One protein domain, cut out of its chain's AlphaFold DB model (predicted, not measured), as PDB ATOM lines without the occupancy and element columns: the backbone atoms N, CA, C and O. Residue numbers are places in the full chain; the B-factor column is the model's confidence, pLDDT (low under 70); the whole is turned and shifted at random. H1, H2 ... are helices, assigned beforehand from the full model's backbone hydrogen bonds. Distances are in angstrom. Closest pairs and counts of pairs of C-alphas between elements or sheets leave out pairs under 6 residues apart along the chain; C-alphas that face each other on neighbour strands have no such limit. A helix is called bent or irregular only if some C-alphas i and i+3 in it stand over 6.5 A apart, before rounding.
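What this domain is: This is residues 116 to 168 of the 203 residues of a protein of Amphiprora paludosa (UniProt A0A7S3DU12). This is a long helix, H1, with a short helix, H2, folded back beside part of its second half as a lopsided helical hairpin; a long loop then leads to H3, a single short turn of helix near H2 and away from H1. The 53 printed residues hold three named helices, H1, H2 and H3 in that order along the chain, and no named strand. The class is all helix, with 31 of the 53 printed residues in the named helices. The whole is compact, with a radius of gyration of the C-alphas of 11.3 A, yet elongated in outline, its C-alphas spanning 37 by 21 by 16 A.

How they stand to each other: Start at Ala 116 and go along H1, residues 116 to 134, the longest helix. After a short link of 6 residues you reach H2, residues 141 to 147, which runs the opposite way to H1 at a shallow tilt of 28 degrees. The two form a helical hairpin and touch; look for their closest C-alphas at Leu 128 and Leu 144, 6.5 A apart. H1 touches H2 with residues 128 to 132 alone. Go on to H3, residues 160 to 164, and you find it close to H2 but not clearly touching, with the closest C-alphas, those of Gln 143 and Thr 161, 7.6 A apart. H1 and H3 are apart. In the backbones of H1, H2 and H3, every O i to N i+4 pair is within hydrogen-bond range.

Where its parts are: Find C-alpha 116 at (223.040, 182.467, 298.194); from there H1 runs 26.9 A to C-alpha 134 at (240.304, 162.652, 304.158). H2 begins at Ala 141 and ends at Trp 147, 9.8 A from first to last C-alpha. H3 begins at Pro 160 and ends at C-alpha 164, at (229.300, 155.478, 316.884), 6.1 A from its first C-alpha. None of the three helices is bent or irregular.

The domain as a whole: Compare the first and last printed residues: the C-alphas of Ala 116 and Thr 168 are the two farthest apart, at 36.8 A. The printed residues run from 116 to 168 without a gap. The link from H2 to H3 is long, 12 residues; look along residues 148 to 159 and you find no named element, with C-alphas lying 6 to 13 A from the mean of all C-alphas. The mean pLDDT of the printed part is 92.1, and no printed residue is under 70.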
ATOM      1  N   ALA A 116     222.343 182.813 296.960       78.69
ATOM      2  CA  ALA A 116     223.040 182.467 298.194       78.69
ATOM      3  C   ALA A 116     222.844 181.002 298.642       78.69
ATOM      4  O   ALA A 116     223.821 180.352 299.004       78.69
ATOM      5  N   LEU A 117     221.627 180.449 298.581       86.50
ATOM      6  CA  LEU A 117     221.357 179.050 298.939       86.50
ATOM      7  C   LEU A 117     222.032 178.077 297.967       86.50
ATOM      8  O   LEU A 117     222.603 177.070 298.395       86.50
ATOM      9  N   ARG A 118     222.076 178.414 296.671       87.38
ATOM     10  CA  ARG A 118     222.818 177.626 295.677       87.38
ATOM     11  C   ARG A 118     224.320 177.608 295.974       87.38
ATOM     12  O   ARG A 118     224.928 176.540 295.952       87.38
ATOM     13  N   GLN A 119     224.912 178.763 296.283       88.19
ATOM     14  CA  GLN A 119     226.328 178.857 296.663       88.19
ATOM     15  C   GLN A 119     226.627 178.071 297.944       88.19
ATOM     16  O   GLN A 119     227.565 177.276 297.967       88.19
ATOM     17  N   TYR A 120     225.783 178.221 298.968       89.56
ATOM     18  CA  TYR A 120     225.889 177.470 300.218       89.56
ATOM     19  C   TYR A 120     225.825 175.954 299.986       89.56
ATOM     20  O   TYR A 120     226.621 175.202 300.547       89.56
ATOM     21  N   THR A 121     224.917 175.497 299.121       90.25
ATOM     22  CA  THR A 121     224.756 174.073 298.796       90.25
ATOM     23  C   THR A 121     226.007 173.505 298.127       90.25
ATOM     24  O   THR A 121     226.497 172.452 298.539       90.25
ATOM     25  N   LEU A 122     226.571 174.223 297.150       91.94
ATOM     26  CA  LEU A 122     227.803 173.816 296.468       91.94
ATOM     27  C   LEU A 122     228.999 173.778 297.424       91.94
ATOM     28  O   LEU A 122     229.761 172.809 297.432       91.94
ATOM     29  N   GLU A 123     229.150 174.796 298.271       93.69
ATOM     30  CA  GLU A 123     230.234 174.846 299.251       93.69
ATOM     31  C   GLU A 123     230.119 173.714 300.280       93.69
ATOM     32  O   GLU A 123     231.102 173.030 300.587       93.69
ATOM     33  N   ARG A 124     228.907 173.473 300.788       92.94
ATOM     34  CA  ARG A 124     228.620 172.368 301.704       92.94
ATOM     35  C   ARG A 124     228.987 171.031 301.068       92.94
ATOM     36  O   ARG A 124     229.685 170.240 301.701       92.94
ATOM     37  N   GLN A 125     228.572 170.790 299.825       93.69
ATOM     38  CA  GLN A 125     228.890 169.559 299.102       93.69
ATOM     39  C   GLN A 125     230.403 169.379 298.928       93.69
ATOM     40  O   GLN A 125     230.924 168.297 299.197       93.69
ATOM     41  N   PHE A 126     231.126 170.443 298.569       96.00
ATOM     42  CA  PHE A 126     232.584 170.422 298.455       96.00
ATOM     43  C   PHE A 126     233.268 170.064 299.785       96.00
ATOM     44  O   PHE A 126     234.133 169.183 299.833       96.00
ATOM     45  N   ARG A 127     232.862 170.705 300.889       95.69
ATOM     46  CA  ARG A 127     233.415 170.438 302.227       95.69
ATOM     47  C   ARG A 127     233.144 168.998 302.672       95.69
ATOM     48  O   ARG A 127     234.048 168.351 303.196       95.69
ATOM     49  N   LEU A 128     231.938 168.485 302.422       96.06
ATOM     50  CA  LEU A 128     231.564 167.103 302.731       96.06
ATOM     51  C   LEU A 128     232.354 166.092 301.887       96.06
ATOM     52  O   LEU A 128     232.895 165.137 302.440       96.06
ATOM     53  N   ALA A 129     232.507 166.326 300.581       94.44
ATOM     54  CA  ALA A 129     233.308 165.466 299.709       94.44
ATOM     55  C   ALA A 129     234.768 165.382 300.186       94.44
ATOM     56  O   ALA A 129     235.324 164.289 300.328       94.44
ATOM     57  N   ARG A 130     235.371 166.528 300.527       96.12
ATOM     58  CA  ARG A 130     236.737 166.591 301.066       96.12
ATOM     59  C   ARG A 130     236.862 165.885 302.418       96.12
ATOM     60  O   ARG A 130     237.876 165.237 302.679       96.12
ATOM     61  N   LEU A 131     235.842 165.991 303.273       95.19
ATOM     62  CA  LEU A 131     235.787 165.290 304.557       95.19
ATOM     63  C   LEU A 131     235.786 163.766 304.358       95.19
ATOM     64  O   LEU A 131     236.565 163.070 305.007       95.19
ATOM     65  N   GLY A 132     234.973 163.266 303.421       95.94
ATOM     66  CA  GLY A 132     234.916 161.850 303.051       95.94
ATOM     67  C   GLY A 132     236.238 161.310 302.508       95.94
ATOM     68  O   GLY A 132     236.700 160.257 302.939       95.94
ATOM     69  N   GLN A 133     236.891 162.067 301.621       95.38
ATOM     70  CA  GLN A 133     238.201 161.700 301.074       95.38
ATOM     71  C   GLN A 133     239.293 161.641 302.149       95.38
ATOM     72  O   GLN A 133     240.149 160.760 302.115       95.38
ATOM     73  N   ARG A 134     239.275 162.571 303.112       96.69
ATOM     74  CA  ARG A 134     240.304 162.652 304.158       96.69
ATOM     75  C   ARG A 134     240.120 161.614 305.262       96.69
ATOM     76  O   ARG A 134     241.105 161.174 305.851       96.69
ATOM     77  N   TYR A 135     238.878 161.226 305.549       95.06
ATOM     78  CA  TYR A 135     238.533 160.351 306.671       95.06
ATOM     79  C   TYR A 135     237.620 159.183 306.258       95.06
ATOM     80  O   TYR A 135     236.568 158.988 306.874       95.06
ATOM     81  N   PRO A 136     238.025 158.337 305.292       94.88
ATOM     82  CA  PRO A 136     237.160 157.287 304.741       94.88
ATOM     83  C   PRO A 136     236.746 156.224 305.772       94.88
ATOM     84  O   PRO A 136     235.755 155.526 305.588       94.88
ATOM     85  N   ARG A 137     237.488 156.095 306.883       93.69
ATOM     86  CA  ARG A 137     237.156 155.176 307.988       93.69
ATOM     87  C   ARG A 137     236.075 155.702 308.936       93.69
ATOM     88  O   ARG A 137     235.491 154.904 309.662       93.69
ATOM     89  N   TYR A 138     235.864 157.017 308.976       92.88
ATOM     90  CA  TYR A 138     234.955 157.677 309.921       92.88
ATOM     91  C   TYR A 138     233.735 158.289 309.235       92.88
ATOM     92  O   TYR A 138     232.706 158.462 309.881       92.88
ATOM     93  N   VAL A 139     233.864 158.618 307.948       95.69
ATOM     94  CA  VAL A 139     232.820 159.232 307.132       95.69
ATOM     95  C   VAL A 139     232.544 158.335 305.930       95.69
ATOM     96  O   VAL A 139     233.321 158.296 304.979       95.69
ATOM     97  N   GLY A 140     231.447 157.583 305.994       94.44
ATOM     98  CA  GLY A 140     231.021 156.666 304.937       94.44
ATOM     99  C   GLY A 140     230.230 157.354 303.821       94.44
ATOM    100  O   GLY A 140     229.612 158.400 304.025       94.44
ATOM    101  N   ALA A 141     230.172 156.723 302.643       94.69
ATOM    102  CA  ALA A 141     229.411 157.232 301.496       94.69
ATOM    103  C   ALA A 141     227.919 157.445 301.814       94.69
ATOM    104  O   ALA A 141     227.328 158.433 301.386       94.69
ATOM    105  N   GLN A 142     227.324 156.564 302.627       94.94
ATOM    106  CA  GLN A 142     225.930 156.689 303.059       94.94
ATOM    107  C   GLN A 142     225.699 157.927 303.942       94.94
ATOM    108  O   GLN A 142     224.695 158.616 303.777       94.94
ATOM    109  N   GLN A 143     226.641 158.239 304.841       95.31
ATOM    110  CA  GLN A 143     226.570 159.441 305.679       95.31
ATOM    111  C   GLN A 143     226.671 160.697 304.821       95.31
ATOM    112  O   GLN A 143     225.872 161.608 304.988       95.31
ATOM    113  N   LEU A 144     227.595 160.722 303.855       96.19
ATOM    114  CA  LEU A 144     227.711 161.833 302.912       96.19
ATOM    115  C   LEU A 144     226.416 162.039 302.129       96.19
ATOM    116  O   LEU A 144     225.928 163.162 302.091       96.19
ATOM    117  N   ALA A 145     225.833 160.968 301.580       94.94
ATOM    118  CA  ALA A 145     224.572 161.040 300.848       94.94
ATOM    119  C   ALA A 145     223.456 161.651 301.710       94.94
ATOM    120  O   ALA A 145     222.778 162.577 301.266       94.94
ATOM    121  N   GLN A 146     223.320 161.203 302.963       95.50
ATOM    122  CA  GLN A 146     222.353 161.750 303.915       95.50
ATOM    123  C   GLN A 146     222.645 163.220 304.253       95.50
ATOM    124  O   GLN A 146     221.743 164.053 304.259       95.50
ATOM    125  N   TRP A 147     223.908 163.569 304.493       95.56
ATOM    126  CA  TRP A 147     224.332 164.924 304.841       95.56
ATOM    127  C   TRP A 147     224.271 165.904 303.677       95.56
ATOM    128  O   TRP A 147     224.272 167.107 303.920       95.56
ATOM    129  N   THR A 148     224.225 165.432 302.433       94.94
ATOM    130  CA  THR A 148     224.029 166.278 301.248       94.94
ATOM    131  C   THR A 148     222.560 166.542 300.921       94.94
ATOM    132  O   THR A 148     222.282 167.383 300.073       94.94
ATOM    133  N   GLN A 149     221.613 165.872 301.586       94.50
ATOM    134  CA  GLN A 149     220.187 166.116 301.360       94.50
ATOM    135  C   GLN A 149     219.806 167.539 301.792       94.50
ATOM    136  O   GLN A 149     220.196 168.010 302.867       94.50
ATOM    137  N   SER A 150     219.001 168.219 300.971       89.31
ATOM    138  CA  SER A 150     218.453 169.550 301.278       89.31
ATOM    139  C   SER A 150     217.569 169.541 302.528       89.31
ATOM    140  O   SER A 150     217.489 170.535 303.242       89.31
ATOM    141  N   THR A 151     216.965 168.394 302.841       93.00
ATOM    142  CA  THR A 151     216.125 168.166 304.023       93.00
ATOM    143  C   THR A 151     216.917 167.869 305.298       93.00
ATOM    144  O   THR A 151     216.331 167.791 306.378       93.00
ATOM    145  N   TYR A 152     218.243 167.707 305.227       93.38
ATOM    146  CA  TYR A 152     219.054 167.426 306.410       93.38
ATOM    147  C   TYR A 152     219.236 168.687 307.263       93.38
ATOM    148  O   TYR A 152     220.025 169.567 306.917       93.38
ATOM    149  N   GLN A 153     218.548 168.730 308.407       92.00
ATOM    150  CA  GLN A 153     218.616 169.816 309.399       92.00
ATOM    151  C   GLN A 153     219.482 169.477 310.631       92.00
ATOM    152  O   GLN A 153     219.559 170.250 311.583       92.00
ATOM    153  N   GLY A 154     220.123 168.303 310.646       91.69
ATOM    154  CA  GLY A 154     220.931 167.842 311.775       91.69
ATOM    155  C   GLY A 154     222.283 168.555 311.900       91.69
ATOM    156  O   GLY A 154     222.817 169.113 310.944       91.69
ATOM    157  N   GLN A 155     222.888 168.489 313.090       93.06
ATOM    158  CA  GLN A 155     224.307 168.813 313.260       93.06
ATOM    159  C   GLN A 155     225.147 167.576 312.929       93.06
ATOM    160  O   GLN A 155     224.998 166.553 313.593       93.06
ATOM    161  N   LEU A 156     226.083 167.699 311.981       92.44
ATOM    162  CA  LEU A 156     227.011 166.629 311.569       92.44
ATOM    163  C   LEU A 156     227.699 165.959 312.774       92.44
ATOM    164  O   LEU A 156     227.771 164.739 312.870       92.44
ATOM    165  N   ALA A 157     228.136 166.767 313.746       89.81
ATOM    166  CA  ALA A 157     228.813 166.301 314.957       89.81
ATOM    167  C   ALA A 157     227.908 165.519 315.931       89.81
ATOM    168  O   ALA A 157     228.415 164.807 316.794       89.81
ATOM    169  N   ARG A 158     226.580 165.656 315.817       93.12
ATOM    170  CA  ARG A 158     225.587 164.943 316.639       93.12
ATOM    171  C   ARG A 158     224.971 163.747 315.920       93.12
ATOM    172  O   ARG A 158     224.119 163.079 316.502       93.12
ATOM    173  N   ASP A 159     225.368 163.483 314.678       93.69
ATOM    174  CA  ASP A 159     224.831 162.364 313.919       93.69
ATOM    175  C   ASP A 159     225.164 161.038 314.636       93.69
ATOM    176  O   ASP A 159     226.341 160.748 314.885       93.69
ATOM    177  N   PRO A 160     224.163 160.214 314.995       90.56
ATOM    178  CA  PRO A 160     224.393 159.004 315.776       90.56
ATOM    179  C   PRO A 160     225.268 157.993 315.033       90.56
ATOM    180  O   PRO A 160     226.009 157.244 315.671       90.56
ATOM    181  N   THR A 161     225.218 157.972 313.699       91.38
ATOM    182  CA  THR A 161     226.084 157.097 312.904       91.38
ATOM    183  C   THR A 161     227.536 157.563 312.998       91.38
ATOM    184  O   THR A 161     228.428 156.745 313.199       91.38
ATOM    185  N   PHE A 162     227.783 158.875 312.975       92.19
ATOM    186  CA  PHE A 162     229.123 159.449 313.112       92.19
ATOM    187  C   PHE A 162     229.701 159.246 314.518       92.19
ATOM    188  O   PHE A 162     230.829 158.777 314.670       92.19
ATOM    189  N   VAL A 163     228.906 159.505 315.560       91.12
ATOM    190  CA  VAL A 163     229.327 159.351 316.964       91.12
ATOM    191  C   VAL A 163     229.699 157.898 317.294       91.12
ATOM    192  O   VAL A 163     230.655 157.660 318.039       91.12
ATOM    193  N   ARG A 164     228.998 156.914 316.711       88.44
ATOM    194  CA  ARG A 164     229.300 155.478 316.884       88.44
ATOM    195  C   ARG A 164     230.652 155.065 316.299       88.44
ATOM    196  O   ARG A 164     231.255 154.113 316.794       88.44
ATOM    197  N   HIS A 165     231.128 155.767 315.272       85.88
ATOM    198  CA  HIS A 165     232.427 155.510 314.646       85.88
ATOM    199  C   HIS A 165     233.582 156.282 315.297       85.88
ATOM    200  O   HIS A 165     234.736 156.067 314.926       85.88
ATOM    201  N   ASN A 166     233.311 157.127 316.296       82.69
ATOM    202  CA  ASN A 166     234.355 157.860 317.000       82.69
ATOM    203  C   ASN A 166     235.234 156.889 317.825       82.69
ATOM    204  O   ASN A 166     234.729 156.167 318.687       82.69
ATOM    205  N   PRO A 167     236.560 156.844 317.607       77.94
ATOM    206  CA  PRO A 167     237.432 155.930 318.338       77.94
ATOM    207  C   PRO A 167     237.498 156.267 319.832       77.94
ATOM    208  O   PRO A 167     237.680 155.367 320.649       77.94
ATOM    209  N   THR A 168     237.286 157.532 320.214       80.56
ATOM    210  CA  THR A 168     237.343 157.954 321.622       80.56
ATOM    211  C   THR A 168     236.166 157.413 322.436       80.56
ATOM    212  O   THR A 168     236.353 156.965 323.568       80.56
TER     213      THR A 168